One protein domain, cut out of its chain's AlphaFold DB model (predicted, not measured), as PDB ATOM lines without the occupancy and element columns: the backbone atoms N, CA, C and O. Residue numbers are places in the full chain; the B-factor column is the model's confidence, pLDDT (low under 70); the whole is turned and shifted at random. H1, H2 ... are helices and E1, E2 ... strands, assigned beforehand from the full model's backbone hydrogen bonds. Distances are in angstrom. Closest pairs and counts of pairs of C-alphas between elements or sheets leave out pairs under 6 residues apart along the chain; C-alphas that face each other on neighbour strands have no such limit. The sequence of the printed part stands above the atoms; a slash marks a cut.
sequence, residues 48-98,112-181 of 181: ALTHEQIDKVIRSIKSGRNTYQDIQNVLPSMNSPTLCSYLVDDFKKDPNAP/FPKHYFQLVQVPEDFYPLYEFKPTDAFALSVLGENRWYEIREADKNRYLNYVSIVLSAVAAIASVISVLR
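This is residues 48 to 98 and 112 to 181 of the 181 residues of an uncharacterized protein of Acidaminococcus fermentans (UniProt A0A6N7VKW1). A small body of three short helices, a two-stranded hairpin and long loops has one very long helix, H4, leaving it as an arm; residues 153 to 181 stick out free. In the body H1 packs on H2 and on the first turns of H4, which cross it, while the loop of residues 86 to 98 reaches to the end far from the arm's tip. The printed part has 121 residues with four named helices and two named strands, in the order H1, H2, H3, E1, E2, H4; the sheet E1 - E2 is antiparallel and the class is mostly helix. The whole is extended, with a radius of gyration of the C-alphas of 21.9 A and spans of 88 by 27 by 22 A, the arm making much of the length.

E1, residues 117 to 119, and E2, residues 138 to 140, form an antiparallel hairpin at 138 degrees; N 118 and O 139 are 2.9 A apart and N 139 and O 118 are 2.8 A apart, both within hydrogen-bond range. The closest C-alphas of E2 and H1, residues 51 to 62, are those of Ala 139 and Ile 61, 6.5 A apart. H1, with residues 56 to 60 alone, touches H2, residues 68 to 74, at a steep tilt of 58 degrees, opposite ways; their closest C-alphas, Val 57 and Ile 71, are 6.1 A apart. H4, residues 142 to 180, touches H1 with residues 144 to 151 alone, about perpendicular at 80 degrees; the closest C-alphas, Trp 148 and Ile 58, are 6.6 A apart. H3, residues 80 to 85, touches no helix, and H3 and E1 are near each other, with 6 pairs of C-alphas within 10 A. In H1, H2, H3 and H4 every O i to N i+4 pair is within hydrogen-bond range.

H1 begins at C-alpha 51 (-0.721, 4.416, 14.236) and is 16.2 A long; H2 is 10.1 A, H3 8.7 A, E1 7.0 A and E2 6.9 A. H4 runs 57.5 A from C-alpha 142 (8.512, 17.464, 17.713) to C-alpha 180 (18.643, -35.791, 36.949).

The C-alphas farthest apart, those of Pro 98 and Arg 181, are 88.9 A apart. Without residues 153 to 181, the body of 92 residues spans 45 by 27 by 23 A. Residues 99 to 111 are not printed, and C-alphas 98 and 112 are 28.1 A apart across that cut, on the link from H3 to E1. The link from E1 to E2 is long, at 18 residues. The mean pLDDT of the printed part is 92.8, and residues 112 to 113 and 181 are under 70.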
ATOM      1  N   ALA A  48      -7.694   9.217   7.381       92.38
ATOM      2  CA  ALA A  48      -6.942   9.125   8.622       92.38
ATOM      3  C   ALA A  48      -5.920   7.979   8.545       92.38
ATOM      4  O   ALA A  48      -6.277   6.829   8.277       92.38
ATOM      5  N   LEU A  49      -4.658   8.286   8.834       93.62
ATOM      6  CA  LEU A  49      -3.609   7.289   9.009       93.62
ATOM      7  C   LEU A  49      -3.776   6.562  10.346       93.62
ATOM      8  O   LEU A  49      -3.999   7.176  11.394       93.62
ATOM      9  N   THR A  50      -3.597   5.242  10.334       94.75
ATOM     10  CA  THR A  50      -3.482   4.453  11.566       94.75
ATOM     11  C   THR A  50      -2.128   4.688  12.243       94.75
ATOM     12  O   THR A  50      -1.160   5.095  11.598       94.75
ATOM     13  N   HIS A  51      -2.012   4.360  13.536       93.62
ATOM     14  CA  HIS A  51      -0.721   4.416  14.236       93.62
ATOM     15  C   HIS A  51       0.363   3.587  13.531       93.62
ATOM     16  O   HIS A  51       1.496   4.032  13.426       93.62
ATOM     17  N   GLU A  52       0.021   2.415  12.986       95.06
ATOM     18  CA  GLU A  52       0.983   1.583  12.259       95.06
ATOM     19  C   GLU A  52       1.468   2.256  10.966       95.06
ATOM     20  O   GLU A  52       2.653   2.201  10.638       95.06
ATOM     21  N   GLN A  53       0.563   2.908  10.229       96.75
ATOM     22  CA  GLN A  53       0.918   3.654   9.021       96.75
ATOM     23  C   GLN A  53       1.812   4.852   9.354       96.75
ATOM     24  O   GLN A  53       2.824   5.055   8.685       96.75
ATOM     25  N   ILE A  54       1.494   5.591  10.420       96.94
ATOM     26  CA  ILE A  54       2.330   6.689  10.922       96.94
ATOM     27  C   ILE A  54       3.721   6.163  11.305       96.94
ATOM     28  O   ILE A  54       4.728   6.697  10.845       96.94
ATOM     29  N   ASP A  55       3.794   5.071  12.069       97.38
ATOM     30  CA  ASP A  55       5.056   4.468  12.507       97.38
ATOM     31  C   ASP A  55       5.913   4.002  11.316       97.38
ATOM     32  O   ASP A  55       7.136   4.162  11.334       97.38
ATOM     33  N   LYS A  56       5.294   3.461  10.255       97.50
ATOM     34  CA  LYS A  56       5.981   3.093   9.002       97.50
ATOM     35  C   LYS A  56       6.635   4.303   8.337       97.50
ATOM     36  O   LYS A  56       7.808   4.228   7.968       97.50
ATOM     37  N   VAL A  57       5.907   5.413   8.221       98.06
ATOM     38  CA  VAL A  57       6.431   6.657   7.637       98.06
ATOM     39  C   VAL A  57       7.553   7.230   8.507       98.06
ATOM     40  O   VAL A  57       8.630   7.527   7.990       98.06
ATOM     41  N   ILE A  58       7.365   7.283   9.830       98.44
ATOM     42  CA  ILE A  58       8.389   7.735  10.788       98.44
ATOM     43  C   ILE A  58       9.682   6.924  10.646       98.44
ATOM     44  O   ILE A  58      10.771   7.493  10.551       98.44
ATOM     45  N   ARG A  59       9.576   5.590  10.587       98.38
ATOM     46  CA  ARG A  59      10.727   4.695  10.381       98.38
ATOM     47  C   ARG A  59      11.420   4.955   9.047       98.38
ATOM     48  O   ARG A  59      12.648   4.941   9.001       98.38
ATOM     49  N   SER A  60      10.657   5.197   7.979       98.31
ATOM     50  CA  SER A  60      11.221   5.526   6.667       98.31
ATOM     51  C   SER A  60      12.063   6.797   6.740       98.31
ATOM     52  O   SER A  60      13.253   6.753   6.417       98.31
ATOM     53  N   ILE A  61      11.496   7.875   7.289       98.25
ATOM     54  CA  ILE A  61      12.180   9.164   7.455       98.25
ATOM     55  C   ILE A  61      13.454   8.996   8.292       98.25
ATOM     56  O   ILE A  61      14.528   9.434   7.884       98.25
ATOM     57  N   LYS A  62      13.380   8.281   9.423       97.81
ATOM     58  CA  LYS A  62      14.548   8.022  10.285       97.81
ATOM     59  C   LYS A  62      15.614   7.130   9.656       97.81
ATOM     60  O   LYS A  62      16.770   7.213  10.058       97.81
ATOM     61  N   SER A  63      15.252   6.318   8.665       97.38
ATOM     62  CA  SER A  63      16.206   5.543   7.865       97.38
ATOM     63  C   SER A  63      16.888   6.353   6.753       97.38
ATOM     64  O   SER A  63      17.704   5.799   6.025       97.38
ATOM     65  N   GLY A  64      16.556   7.641   6.601       97.12
ATOM     66  CA  GLY A  64      17.057   8.505   5.527       97.12
ATOM     67  C   GLY A  64      16.267   8.410   4.217       97.12
ATOM     68  O   GLY A  64      16.616   9.078   3.253       97.12
ATOM     69  N   ARG A  65      15.196   7.608   4.177       98.12
ATOM     70  CA  ARG A  65      14.267   7.492   3.043       98.12
ATOM     71  C   ARG A  65      13.062   8.386   3.298       98.12
ATOM     72  O   ARG A  65      12.041   7.936   3.826       98.12
ATOM     73  N   ASN A  66      13.241   9.672   3.036       98.25
ATOM     74  CA  ASN A  66      12.356  10.729   3.510       98.25
ATOM     75  C   ASN A  66      11.746  11.576   2.390       98.25
ATOM     76  O   ASN A  66      11.189  12.630   2.685       98.25
ATOM     77  N   THR A  67      11.852  11.153   1.132       98.62
ATOM     78  CA  THR A  67      11.171  11.823   0.020       98.62
ATOM     79  C   THR A  67       9.712  11.384  -0.085       98.62
ATOM     80  O   THR A  67       9.329  10.334   0.437       98.62
ATOM     81  N   TYR A  68       8.879  12.146  -0.793       98.44
ATOM     82  CA  TYR A  68       7.494  11.752  -1.051       98.44
ATOM     83  C   TYR A  68       7.422  10.397  -1.762       98.44
ATOM     84  O   TYR A  68       6.620   9.542  -1.389       98.44
ATOM     85  N   GLN A  69       8.326  10.159  -2.715       98.50
ATOM     86  CA  GLN A  69       8.441   8.869  -3.388       98.50
ATOM     87  C   GLN A  69       8.779   7.735  -2.412       98.50
ATOM     88  O   GLN A  69       8.178   6.665  -2.478       98.50
ATOM     89  N   ASP A  70       9.707   7.956  -1.479       98.56
ATOM     90  CA  ASP A  70      10.038   6.964  -0.451       98.56
ATOM     91  C   ASP A  70       8.850   6.653   0.459       98.56
ATOM     92  O   ASP A  70       8.599   5.489   0.785       98.56
ATOM     93  N   ILE A  71       8.096   7.685   0.843       98.12
ATOM     94  CA  ILE A  71       6.879   7.537   1.639       98.12
ATOM     95  C   ILE A  71       5.846   6.711   0.868       98.12
ATOM     96  O   ILE A  71       5.273   5.779   1.433       98.12
ATOM     97  N   GLN A  72       5.649   6.983  -0.423       98.12
ATOM     98  CA  GLN A  72       4.761   6.185  -1.272       98.12
ATOM     99  C   GLN A  72       5.257   4.743  -1.446       98.12
ATOM    100  O   GLN A  72       4.447   3.823  -1.506       98.12
ATOM    101  N   ASN A  73       6.570   4.501  -1.445       97.81
ATOM    102  CA  ASN A  73       7.111   3.140  -1.498       97.81
ATOM    103  C   ASN A  73       6.770   2.325  -0.238       97.81
ATOM    104  O   ASN A  73       6.500   1.129  -0.335       97.81
ATOM    105  N   VAL A  74       6.783   2.944   0.952       97.62
ATOM    106  CA  VAL A  74       6.438   2.252   2.214       97.62
ATOM    107  C   VAL A  74       4.940   2.256   2.518       97.62
ATOM    108  O   VAL A  74       4.452   1.380   3.238       97.62
ATOM    109  N   LEU A  75       4.208   3.229   1.982       97.00
ATOM    110  CA  LEU A  75       2.771   3.388   2.138       97.00
ATOM    111  C   LEU A  75       2.147   3.826   0.799       97.00
ATOM    112  O   LEU A  75       1.861   5.008   0.615       97.00
ATOM    113  N   PRO A  76       1.878   2.880  -0.124       97.00
ATOM    114  CA  PRO A  76       1.378   3.193  -1.470       97.00
ATOM    115  C   PRO A  76       0.029   3.913  -1.516       97.00
ATOM    116  O   PRO A  76      -0.309   4.526  -2.521       97.00
ATOM    117  N   SER A  77      -0.756   3.848  -0.437       95.38
ATOM    118  CA  SER A  77      -2.012   4.588  -0.317       95.38
ATOM    119  C   SER A  77      -1.817   6.078  -0.017       95.38
ATOM    120  O   SER A  77      -2.794   6.821  -0.059       95.38
ATOM    121  N   MET A  78      -0.603   6.523   0.332       97.06
ATOM    122  CA  MET A  78      -0.336   7.913   0.700       97.06
ATOM    123  C   MET A  78      -0.581   8.857  -0.485       97.06
ATOM    124  O   MET A  78       0.000   8.694  -1.559       97.06
ATOM    125  N   ASN A  79      -1.402   9.883  -0.253       97.31
ATOM    126  CA  ASN A  79      -1.692  10.957  -1.201       97.31
ATOM    127  C   ASN A  79      -1.352  12.329  -0.585       97.31
ATOM    128  O   ASN A  79      -1.176  12.433   0.632       97.31
ATOM    129  N   SER A  80      -1.211  13.365  -1.413       97.06
ATOM    130  CA  SER A  80      -0.819  14.702  -0.943       97.06
ATOM    131  C   SER A  80      -1.811  15.345   0.023       97.06
ATOM    132  O   SER A  80      -1.339  15.843   1.046       97.06
ATOM    133  N   PRO A  81      -3.142  15.289  -0.205       95.19
ATOM    134  CA  PRO A  81      -4.115  15.808   0.755       95.19
ATOM    135  C   PRO A  81      -3.912  15.211   2.146       95.19
ATOM    136  O   PRO A  81      -3.807  15.931   3.134       95.19
ATOM    137  N   THR A  82      -3.771  13.884   2.208       95.38
ATOM    138  CA  THR A  82      -3.559  13.180   3.470       95.38
ATOM    139  C   THR A  82      -2.251  13.614   4.099       95.38
ATOM    140  O   THR A  82      -2.245  13.991   5.255       95.38
ATOM    141  N   LEU A  83      -1.135  13.619   3.368       95.56
ATOM    142  CA  LEU A  83       0.145  13.991   3.971       95.56
ATOM    143  C   LEU A  83       0.162  15.450   4.459       95.56
ATOM    144  O   LEU A  83       0.723  15.718   5.519       95.56
ATOM    145  N   CYS A  84      -0.509  16.362   3.747       94.50
ATOM    146  CA  CYS A  84      -0.671  17.756   4.156       94.50
ATOM    147  C   CYS A  84      -1.342  17.893   5.529       94.50
ATOM    148  O   CYS A  84      -0.888  18.698   6.339       94.50
ATOM    149  N   SER A  85      -2.367  17.090   5.836       92.44
ATOM    150  CA  SER A  85      -3.059  17.169   7.132       92.44
ATOM    151  C   SER A  85      -2.207  16.701   8.323       92.44
ATOM    152  O   SER A  85      -2.555  16.956   9.476       92.44
ATOM    153  N   TYR A  86      -1.049  16.081   8.060       94.38
ATOM    154  CA  TYR A  86      -0.067  15.664   9.067       94.38
ATOM    155  C   TYR A  86       1.189  16.555   9.129       94.38
ATOM    156  O   TYR A  86       2.096  16.251   9.915       94.38
ATOM    157  N   LEU A  87       1.256  17.640   8.346       94.50
ATOM    158  CA  LEU A  87       2.354  18.613   8.385       94.50
ATOM    159  C   LEU A  87       2.101  19.719   9.405       94.50
ATOM    160  O   LEU A  87       0.974  20.180   9.536       94.50
ATOM    161  N   VAL A  88       3.153  20.157  10.100       93.69
ATOM    162  CA  VAL A  88       3.127  21.384  10.923       93.69
ATOM    163  C   VAL A  88       3.253  22.659  10.087       93.69
ATOM    164  O   VAL A  88       2.984  23.739  10.600       93.69
ATOM    165  N   ASP A  89       3.742  22.550   8.850       91.69
ATOM    166  CA  ASP A  89       4.016  23.698   7.991       91.69
ATOM    167  C   ASP A  89       2.720  24.367   7.530       91.69
ATOM    168  O   ASP A  89       1.833  23.722   6.968       91.69
ATOM    169  N   ASP A  90       2.646  25.684   7.708       87.69
ATOM    170  CA  ASP A  90       1.514  26.472   7.244       87.69
ATOM    171  C   ASP A  90       1.565  26.688   5.729       87.69
ATOM    172  O   ASP A  90       2.605  27.010   5.138       87.69
ATOM    173  N   PHE A  91       0.403  26.587   5.089       87.38
ATOM    174  CA  PHE A  91       0.263  26.963   3.691       87.38
ATOM    175  C   PHE A  91       0.481  28.459   3.492       87.38
ATOM    176  O   PHE A  91      -0.012  29.304   4.246       87.38
ATOM    177  N   LYS A  92       1.138  28.808   2.387       88.62
ATOM    178  CA  LYS A  92       1.166  30.192   1.917       88.62
ATOM    179  C   LYS A  92      -0.217  30.591   1.406       88.62
ATOM    180  O   LYS A  92      -1.020  29.757   0.980       88.62
ATOM    181  N   LYS A  93      -0.478  31.898   1.377       83.94
ATOM    182  CA  LYS A  93      -1.656  32.437   0.693       83.94
ATOM    183  C   LYS A  93      -1.543  32.137  -0.803       83.94
ATOM    184  O   LYS A  93      -0.583  32.576  -1.436       83.94
ATOM    185  N   ASP A  94      -2.520  31.421  -1.352       84.31
ATOM    186  CA  ASP A  94      -2.597  31.160  -2.792       84.31
ATOM    187  C   ASP A  94      -2.820  32.490  -3.542       84.31
ATOM    188  O   ASP A  94      -3.815  33.175  -3.276       84.31
ATOM    189  N   PRO A  95      -1.920  32.886  -4.462       84.06
ATOM    190  CA  PRO A  95      -2.068  34.117  -5.238       84.06
ATOM    191  C   PRO A  95      -3.289  34.102  -6.171       84.06
ATOM    192  O   PRO A  95      -3.749  35.163  -6.586       84.06
ATOM    193  N   ASN A  96      -3.819  32.921  -6.500       83.75
ATOM    194  CA  ASN A  96      -4.993  32.750  -7.352       83.75
ATOM    195  C   ASN A  96      -6.292  32.583  -6.559       83.75
ATOM    196  O   ASN A  96      -7.367  32.532  -7.171       83.75
ATOM    197  N   ALA A  97      -6.215  32.484  -5.226       82.19
ATOM    198  CA  ALA A  97      -7.406  32.389  -4.404       82.19
ATOM    199  C   ALA A  97      -8.201  33.704  -4.496       82.19
ATOM    200  O   ALA A  97      -7.642  34.780  -4.258       82.19
ATOM    201  N   PRO A  98      -9.497  33.640  -4.843       81.75
ATOM    202  CA  PRO A  98     -10.364  34.810  -4.818       81.75
ATOM    203  C   PRO A  98     -10.476  35.346  -3.388       81.75
ATOM    204  O   PRO A  98     -10.411  34.587  -2.415       81.75
ATOM    205  N   PHE A 112      -6.274  19.191  18.420       45.41
ATOM    206  CA  PHE A 112      -4.892  19.469  18.022       45.41
ATOM    207  C   PHE A 112      -4.511  18.478  16.919       45.41
ATOM    208  O   PHE A 112      -4.465  17.271  17.203       45.41
ATOM    209  N   PRO A 113      -4.333  18.923  15.663       58.88
ATOM    210  CA  PRO A 113      -4.049  17.978  14.612       58.88
ATOM    211  C   PRO A 113      -2.695  17.370  14.961       58.88
ATOM    212  O   PRO A 113      -1.759  18.056  15.383       58.88
ATOM    213  N   LYS A 114      -2.617  16.041  14.924       76.44
ATOM    214  CA  LYS A 114      -1.384  15.339  15.273       76.44
ATOM    215  C   LYS A 114      -0.417  15.481  14.108       76.44
ATOM    216  O   LYS A 114      -0.287  14.584  13.282       76.44
ATOM    217  N   HIS A 115       0.239  16.627  14.040       89.56
ATOM    218  CA  HIS A 115       1.212  16.934  13.011       89.56
ATOM    219  C   HIS A 115       2.524  16.216  13.334       89.56
ATOM    220  O   HIS A 115       3.295  16.668  14.181       89.56
ATOM    221  N   TYR A 116       2.764  15.059  12.723       95.88
ATOM    222  CA  TYR A 116       3.967  14.249  12.958       95.88
ATOM    223  C   TYR A 116       5.141  14.644  12.059       95.88
ATOM    224  O   TYR A 116       6.284  14.274  12.341       95.88
ATOM    225  N   PHE A 117       4.874  15.376  10.980       97.00
ATOM    226  CA  PHE A 117       5.842  15.633   9.923       97.00
ATOM    227  C   PHE A 117       6.022  17.130   9.699       97.00
ATOM    228  O   PHE A 117       5.183  17.942  10.086       97.00
ATOM    229  N   GLN A 118       7.137  17.478   9.072       97.19
ATOM    230  CA  GLN A 118       7.417  18.817   8.579       97.19
ATOM    231  C   GLN A 118       8.219  18.731   7.280       97.19
ATOM    232  O   GLN A 118       8.898  17.728   7.037       97.19
ATOM    233  N   LEU A 119       8.176  19.761   6.451       97.69
ATOM    234  CA  LEU A 119       8.986  19.844   5.244       97.69
ATOM    235  C   LEU A 119      10.436  20.181   5.601       97.69
ATOM    236  O   LEU A 119      10.715  21.040   6.433       97.69
ATOM    237  N   VAL A 120      11.389  19.506   4.954       97.56
ATOM    238  CA  VAL A 120      12.815  19.870   5.076       97.56
ATOM    239  C   VAL A 120      13.060  21.231   4.428       97.56
ATOM    240  O   VAL A 120      13.782  22.067   4.966       97.56
ATOM    241  N   GLN A 121      12.442  21.446   3.268       96.69
ATOM    242  CA  GLN A 121      12.426  22.714   2.561       96.69
ATOM    243  C   GLN A 121      11.001  22.964   2.084       96.69
ATOM    244  O   GLN A 121      10.462  22.166   1.321       96.69
ATOM    245  N   VAL A 122      10.401  24.066   2.530       95.06
ATOM    246  CA  VAL A 122       9.048  24.446   2.114       95.06
ATOM    247  C   VAL A 122       9.084  24.911   0.652       95.06
ATOM    248  O   VAL A 122       9.780  25.892   0.358       95.06
ATOM    249  N   PRO A 123       8.349  24.257  -0.269       95.50
ATOM    250  CA  PRO A 123       8.288  24.668  -1.667       95.50
ATOM    251  C   PRO A 123       7.796  26.111  -1.837       95.50
ATOM    252  O   PRO A 123       7.018  26.645  -1.034       95.50
ATOM    253  N   GLU A 124       8.241  26.781  -2.900       94.00
ATOM    254  CA  GLU A 124       7.786  28.144  -3.200       94.00
ATOM    255  C   GLU A 124       6.273  28.200  -3.436       94.00
ATOM    256  O   GLU A 124       5.613  29.104  -2.925       94.00
ATOM    257  N   ASP A 125       5.752  27.171  -4.101       93.88
ATOM    258  CA  ASP A 125       4.369  26.947  -4.515       93.88
ATOM    259  C   ASP A 125       3.513  26.189  -3.480       93.88
ATOM    260  O   ASP A 125       2.459  25.655  -3.820       93.88
ATOM    261  N   PHE A 126       3.941  26.135  -2.211       94.25
ATOM    262  CA  PHE A 126       3.223  25.433  -1.142       94.25
ATOM    263  C   PHE A 126       1.928  26.160  -0.720       94.25
ATOM    264  O   PHE A 126       1.917  26.989   0.196       94.25
ATOM    265  N   TYR A 127       0.830  25.841  -1.409       92.50
ATOM    266  CA  TYR A 127      -0.514  26.411  -1.245       92.50
ATOM    267  C   TYR A 127      -1.553  25.328  -0.868       92.50
ATOM    268  O   TYR A 127      -1.265  24.147  -1.022       92.50
ATOM    269  N   PRO A 128      -2.782  25.667  -0.428       88.06
ATOM    270  CA  PRO A 128      -3.757  24.691   0.098       88.06
ATOM    271  C   PRO A 128      -4.184  23.525  -0.823       88.06
ATOM    272  O   PRO A 128      -4.813  22.582  -0.358       88.06
ATOM    273  N   LEU A 129      -3.858  23.569  -2.120       91.88
ATOM    274  CA  LEU A 129      -4.113  22.506  -3.107       91.88
ATOM    275  C   LEU A 129      -2.815  21.822  -3.583       91.88
ATOM    276  O   LEU A 129      -2.745  21.343  -4.715       91.88
ATOM    277  N   TYR A 130      -1.761  21.859  -2.766       95.88
ATOM    278  CA  TYR A 130      -0.427  21.409  -3.154       95.88
ATOM    279  C   TYR A 130      -0.352  19.896  -3.371       95.88
ATOM    280  O   TYR A 130      -0.692  19.112  -2.492       95.88
ATOM    281  N   GLU A 131       0.182  19.477  -4.515       97.56
ATOM    282  CA  GLU A 131       0.494  18.074  -4.785       97.56
ATOM    283  C   GLU A 131       2.004  17.859  -4.644       97.56
ATOM    284  O   GLU A 131       2.791  18.530  -5.319       97.56
ATOM    285  N   PHE A 132       2.416  16.929  -3.776       97.94
ATOM    286  CA  PHE A 132       3.836  16.699  -3.520       97.94
ATOM    287  C   PHE A 132       4.540  16.139  -4.751       97.94
ATOM    288  O   PHE A 132       4.089  15.196  -5.407       97.94
ATOM    289  N   LYS A 133       5.709  16.706  -5.032       98.00
ATOM    290  CA  LYS A 133       6.637  16.196  -6.036       98.00
ATOM    291  C   LYS A 133       7.359  14.980  -5.445       98.00
ATOM    292  O   LYS A 133       7.627  14.963  -4.245       98.00
ATOM    293  N   PRO A 134       7.764  13.989  -6.261       98.06
ATOM    294  CA  PRO A 134       8.494  12.811  -5.782       98.06
ATOM    295  C   PRO A 134       9.728  13.139  -4.930       98.06
ATOM    296  O   PRO A 134      10.076  12.374  -4.037       98.06
ATOM    297  N   THR A 135      10.361  14.284  -5.199       97.94
ATOM    298  CA  THR A 135      11.577  14.779  -4.543       97.94
ATOM    299  C   THR A 135      11.329  15.590  -3.274       97.94
ATOM    300  O   THR A 135      12.297  15.909  -2.587       97.94
ATOM    301  N   ASP A 136      10.082  15.963  -2.970       98.38
ATOM    302  CA  ASP A 136       9.775  16.740  -1.768       98.38
ATOM    303  C   ASP A 136      10.141  15.915  -0.534       98.38
ATOM    304  O   ASP A 136       9.784  14.739  -0.437       98.38
ATOM    305  N   ALA A 137      10.904  16.512   0.378       98.31
ATOM    306  CA  ALA A 137      11.525  15.804   1.487       98.31
ATOM    307  C   ALA A 137      10.944  16.226   2.835       98.31
ATOM    308  O   ALA A 137      10.656  17.400   3.078       98.31
ATOM    309  N   PHE A 138      10.848  15.253   3.735       98.38
ATOM    310  CA  PHE A 138      10.189  15.391   5.026       98.38
ATOM    311  C   PHE A 138      11.154  15.138   6.184       98.38
ATOM    312  O   PHE A 138      12.090  14.338   6.103       98.38
ATOM    313  N   ALA A 139      10.909  15.822   7.289       98.31
ATOM    314  CA  ALA A 139      11.503  15.579   8.590       98.31
ATOM    315  C   ALA A 139      10.390  15.291   9.604       98.31
ATOM    316  O   ALA A 139       9.201  15.474   9.328       98.31
ATOM    317  N   LEU A 140      10.769  14.810  10.784       98.00
ATOM    318  CA  LEU A 140       9.816  14.669  11.878       98.00
ATOM    319  C   LEU A 140       9.617  16.018  12.564       98.00
ATOM    320  O   LEU A 140      10.580  16.747  12.800       98.00
ATOM    321  N   SER A 141       8.372  16.312  12.924       96.56
ATOM    322  CA  SER A 141       8.069  17.372  13.882       96.56
ATOM    323  C   SER A 141       8.472  16.938  15.299       96.56
ATOM    324  O   SER A 141       8.821  15.780  15.534       96.56
ATOM    325  N   VAL A 142       8.323  17.822  16.291       95.25
ATOM    326  CA  VAL A 142       8.512  17.464  17.713       95.25
ATOM    327  C   VAL A 142       7.624  16.282  18.126       95.25
ATOM    328  O   VAL A 142       8.083  15.368  18.812       95.25
ATOM    329  N   LEU A 143       6.364  16.254  17.682       94.56
ATOM    330  CA  LEU A 143       5.461  15.134  17.960       94.56
ATOM    331  C   LEU A 143       5.926  13.849  17.253       94.56
ATOM    332  O   LEU A 143       5.871  12.770  17.844       94.56
ATOM    333  N   GLY A 144       6.419  13.967  16.016       96.81
ATOM    334  CA  GLY A 144       7.061  12.877  15.276       96.81
ATOM    335  C   GLY A 144       8.269  12.295  16.003       96.81
ATOM    336  O   GLY A 144       8.378  11.078  16.135       96.81
ATOM    337  N   GLU A 145       9.146  13.149  16.525       97.81
ATOM    338  CA  GLU A 145      10.326  12.746  17.297       97.81
ATOM    339  C   GLU A 145       9.950  12.035  18.600       97.81
ATOM    340  O   GLU A 145      10.510  10.982  18.918       97.81
ATOM    341  N   ASN A 146       8.949  12.546  19.321       96.88
ATOM    342  CA  ASN A 146       8.429  11.888  20.520       96.88
ATOM    343  C   ASN A 146       7.866  10.501  20.191       96.88
ATOM    344  O   ASN A 146       8.176   9.521  20.870       96.88
ATOM    345  N   ARG A 147       7.105  10.385  19.097       96.38
ATOM    346  CA  ARG A 147       6.593   9.092  18.642       96.38
ATOM    347  C   ARG A 147       7.721   8.147  18.225       96.38
ATOM    348  O   ARG A 147       7.671   6.963  18.545       96.38
ATOM    349  N   TRP A 148       8.767   8.647  17.569       97.81
ATOM    350  CA  TRP A 148       9.949   7.846  17.249       97.81
ATOM    351  C   TRP A 148      10.637   7.290  18.501       97.81
ATOM    352  O   TRP A 148      11.030   6.121  18.517       97.81
ATOM    353  N   TYR A 149      10.751   8.094  19.560       97.56
ATOM    354  CA  TYR A 149      11.283   7.628  20.839       97.56
ATOM    355  C   TYR A 149      10.465   6.453  21.398       97.56
ATOM    356  O   TYR A 149      11.043   5.422  21.743       97.56
ATOM    357  N   GLU A 150       9.132   6.564  21.412       97.00
ATOM    358  CA  GLU A 150       8.232   5.485  21.850       97.00
ATOM    359  C   GLU A 150       8.402   4.210  21.017       97.00
ATOM    360  O   GLU A 150       8.500   3.115  21.571       97.00
ATOM    361  N   ILE A 151       8.472   4.350  19.688       97.00
ATOM    362  CA  ILE A 151       8.690   3.235  18.759       97.00
ATOM    363  C   ILE A 151       9.995   2.507  19.100       97.00
ATOM    364  O   ILE A 151      10.020   1.280  19.210       97.00
ATOM    365  N   ARG A 152      11.085   3.258  19.291       96.81
ATOM    366  CA  ARG A 152      12.410   2.698  19.576       96.81
ATOM    367  C   ARG A 152      12.452   1.982  20.926       96.81
ATOM    368  O   ARG A 152      13.041   0.907  21.024       96.81
ATOM    369  N   GLU A 153      11.828   2.551  21.954       95.69
ATOM    370  CA  GLU A 153      11.729   1.903  23.266       95.69
ATOM    371  C   GLU A 153      10.871   0.632  23.204       95.69
ATOM    372  O   GLU A 153      11.252  -0.398  23.763       95.69
ATOM    373  N   ALA A 154       9.756   0.652  22.469       94.19
ATOM    374  CA  ALA A 154       8.926  -0.531  22.262       94.19
ATOM    375  C   ALA A 154       9.694  -1.656  21.544       94.19
ATOM    376  O   ALA A 154       9.616  -2.814  21.962       94.19
ATOM    377  N   ASP A 155      10.477  -1.330  20.512       93.56
ATOM    378  CA  ASP A 155      11.320  -2.299  19.801       93.56
ATOM    379  C   ASP A 155      12.391  -2.902  20.718       93.56
ATOM    380  O   ASP A 155      12.570  -4.122  20.757       93.56
ATOM    381  N   LYS A 156      13.065  -2.062  21.512       94.38
ATOM    382  CA  LYS A 156      14.061  -2.499  22.495       94.38
ATOM    383  C   LYS A 156      13.445  -3.427  23.541       94.38
ATOM    384  O   LYS A 156      13.999  -4.489  23.822       94.38
ATOM    385  N   ASN A 157      12.283  -3.069  24.081       93.75
ATOM    386  CA  ASN A 157      11.581  -3.886  25.068       93.75
ATOM    387  C   ASN A 157      11.123  -5.224  24.477       93.75
ATOM    388  O   ASN A 157      11.276  -6.263  25.117       93.75
ATOM    389  N   ARG A 158      10.625  -5.235  23.233       92.88
ATOM    390  CA  ARG A 158      10.288  -6.479  22.520       92.88
ATOM    391  C   ARG A 158      11.508  -7.376  22.338       92.88
ATOM    392  O   ARG A 158      11.410  -8.575  22.587       92.88
ATOM    393  N   TYR A 159      12.646  -6.802  21.954       92.56
ATOM    394  CA  TYR A 159      13.898  -7.540  21.817       92.56
ATOM    395  C   TYR A 159      14.350  -8.157  23.150       92.56
ATOM    396  O   TYR A 159      14.620  -9.354  23.212       92.56
ATOM    397  N   LEU A 160      14.362  -7.376  24.234       93.62
ATOM    398  CA  LEU A 160      14.744  -7.865  25.563       93.62
ATOM    399  C   LEU A 160      13.800  -8.957  26.077       93.62
ATOM    400  O   LEU A 160      14.265  -9.961  26.612       93.62
ATOM    401  N   ASN A 161      12.491  -8.806  25.868       93.19
ATOM    402  CA  ASN A 161      11.512  -9.829  26.231       93.19
ATOM    403  C   ASN A 161      11.750 -11.130  25.462       93.19
ATOM    404  O   ASN A 161      11.721 -12.203  26.059       93.19
ATOM    405  N   TYR A 162      12.036 -11.046  24.161       92.06
ATOM    406  CA  TYR A 162      12.373 -12.221  23.359       92.06
ATOM    407  C   TYR A 162      13.623 -12.935  23.894       92.06
ATOM    408  O   TYR A 162      13.595 -14.144  24.120       92.06
ATOM    409  N   VAL A 163      14.696 -12.189  24.177       93.00
ATOM    410  CA  VAL A 163      15.928 -12.743  24.762       93.00
ATOM    411  C   VAL A 163      15.658 -13.379  26.131       93.00
ATOM    412  O   VAL A 163      16.135 -14.479  26.400       93.00
ATOM    413  N   SER A 164      14.852 -12.733  26.975       91.38
ATOM    414  CA  SER A 164      14.476 -13.244  28.300       91.38
ATOM    415  C   SER A 164      13.706 -14.567  28.225       91.38
ATOM    416  O   SER A 164      13.992 -15.495  28.985       91.38
ATOM    417  N   ILE A 165      12.781 -14.701  27.268       92.94
ATOM    418  CA  ILE A 165      12.046 -15.951  27.021       92.94
ATOM    419  C   ILE A 165      13.014 -17.076  26.629       92.94
ATOM    420  O   ILE A 165      12.937 -18.173  27.185       92.94
ATOM    421  N   VAL A 166      13.959 -16.803  25.723       93.31
ATOM    422  CA  VAL A 166      14.964 -17.790  25.291       93.31
ATOM    423  C   VAL A 166      15.864 -18.211  26.455       93.31
ATOM    424  O   VAL A 166      16.056 -19.405  26.680       93.31
ATOM    425  N   LEU A 167      16.378 -17.256  27.236       91.88
ATOM    426  CA  LEU A 167      17.222 -17.549  28.400       91.88
ATOM    427  C   LEU A 167      16.469 -18.349  29.468       91.88
ATOM    428  O   LEU A 167      17.029 -19.285  30.036       91.88
ATOM    429  N   SER A 168      15.194 -18.033  29.701       91.69
ATOM    430  CA  SER A 168      14.342 -18.767  30.644       91.69
ATOM    431  C   SER A 168      14.137 -20.222  30.211       91.69
ATOM    432  O   SER A 168      14.224 -21.128  31.040       91.69
ATOM    433  N   ALA A 169      13.934 -20.471  28.913       90.56
ATOM    434  CA  ALA A 169      13.835 -21.825  28.373       90.56
ATOM    435  C   ALA A 169      15.146 -22.615  28.550       90.56
ATOM    436  O   ALA A 169      15.118 -23.771  28.974       90.56
ATOM    437  N   VAL A 170      16.300 -21.986  28.294       91.31
ATOM    438  CA  VAL A 170      17.621 -22.604  28.509       91.31
ATOM    439  C   VAL A 170      17.845 -22.936  29.985       91.31
ATOM    440  O   VAL A 170      18.268 -24.047  30.304       91.31
ATOM    441  N   ALA A 171      17.526 -22.009  30.891       89.06
ATOM    442  CA  ALA A 171      17.662 -22.218  32.330       89.06
ATOM    443  C   ALA A 171      16.785 -23.377  32.833       89.06
ATOM    444  O   ALA A 171      17.248 -24.186  33.634       89.06
ATOM    445  N   ALA A 172      15.553 -23.498  32.326       91.00
ATOM    446  CA  ALA A 172      14.653 -24.602  32.661       91.00
ATOM    447  C   ALA A 172      15.187 -25.967  32.186       91.00
ATOM    448  O   ALA A 172      15.082 -26.958  32.902       91.00
ATOM    449  N   ILE A 173      15.803 -26.036  31.003       87.44
ATOM    450  CA  ILE A 173      16.427 -27.277  30.516       87.44
ATOM    451  C   ILE A 173      17.652 -27.632  31.370       87.44
ATOM    452  O   ILE A 173      17.811 -28.779  31.789       87.44
ATOM    453  N   ALA A 174      18.511 -26.649  31.654       85.81
ATOM    454  CA  ALA A 174      19.707 -26.852  32.465       85.81
ATOM    455  C   ALA A 174      19.365 -27.315  33.891       85.81
ATOM    456  O   ALA A 174      20.041 -28.198  34.422       85.81
ATOM    457  N   SER A 175      18.302 -26.771  34.494       83.81
ATOM    458  CA  SER A 175      17.856 -27.184  35.826       83.81
ATOM    459  C   SER A 175      17.336 -28.622  35.839       83.81
ATOM    460  O   SER A 175      17.720 -29.382  36.722       83.81
ATOM    461  N   VAL A 176      16.561 -29.044  34.832       86.75
ATOM    462  CA  VAL A 176      16.116 -30.445  34.698       86.75
ATOM    463  C   VAL A 176      17.311 -31.397  34.598       86.75
ATOM    464  O   VAL A 176      17.351 -32.403  35.301       86.75
ATOM    465  N   ILE A 177      18.319 -31.068  33.782       83.62
ATOM    466  CA  ILE A 177      19.543 -31.882  33.667       83.62
ATOM    467  C   ILE A 177      20.297 -31.933  35.000       83.62
ATOM    468  O   ILE A 177      20.806 -32.988  35.373       83.62
ATOM    469  N   SER A 178      20.367 -30.811  35.722       80.88
ATOM    470  CA  SER A 178      21.037 -30.743  37.023       80.88
ATOM    471  C   SER A 178      20.324 -31.540  38.115       80.88
ATOM    472  O   SER A 178      20.992 -31.946  39.056       80.88
ATOM    473  N   VAL A 179      19.004 -31.729  38.030       82.94
ATOM    474  CA  VAL A 179      18.225 -32.535  38.988       82.94
ATOM    475  C   VAL A 179      18.305 -34.034  38.669       82.94
ATOM    476  O   VAL A 179      18.151 -34.859  39.563       82.94
ATOM    477  N   LEU A 180      18.532 -34.397  37.403       77.25
ATOM    478  CA  LEU A 180      18.643 -35.791  36.949       77.25
ATOM    479  C   LEU A 180      20.061 -36.381  37.074       77.25
ATOM    480  O   LEU A 180      20.240 -37.569  36.799       77.25
ATOM    481  N   ARG A 181      21.057 -35.569  37.439       60.16
ATOM    482  CA  ARG A 181      22.420 -36.000  37.787       60.16
ATOM    483  C   ARG A 181      22.576 -36.113  39.294       60.16
ATOM    484  O   ARG A 181      23.292 -37.048  39.708       60.16
TER     485      ARG A 181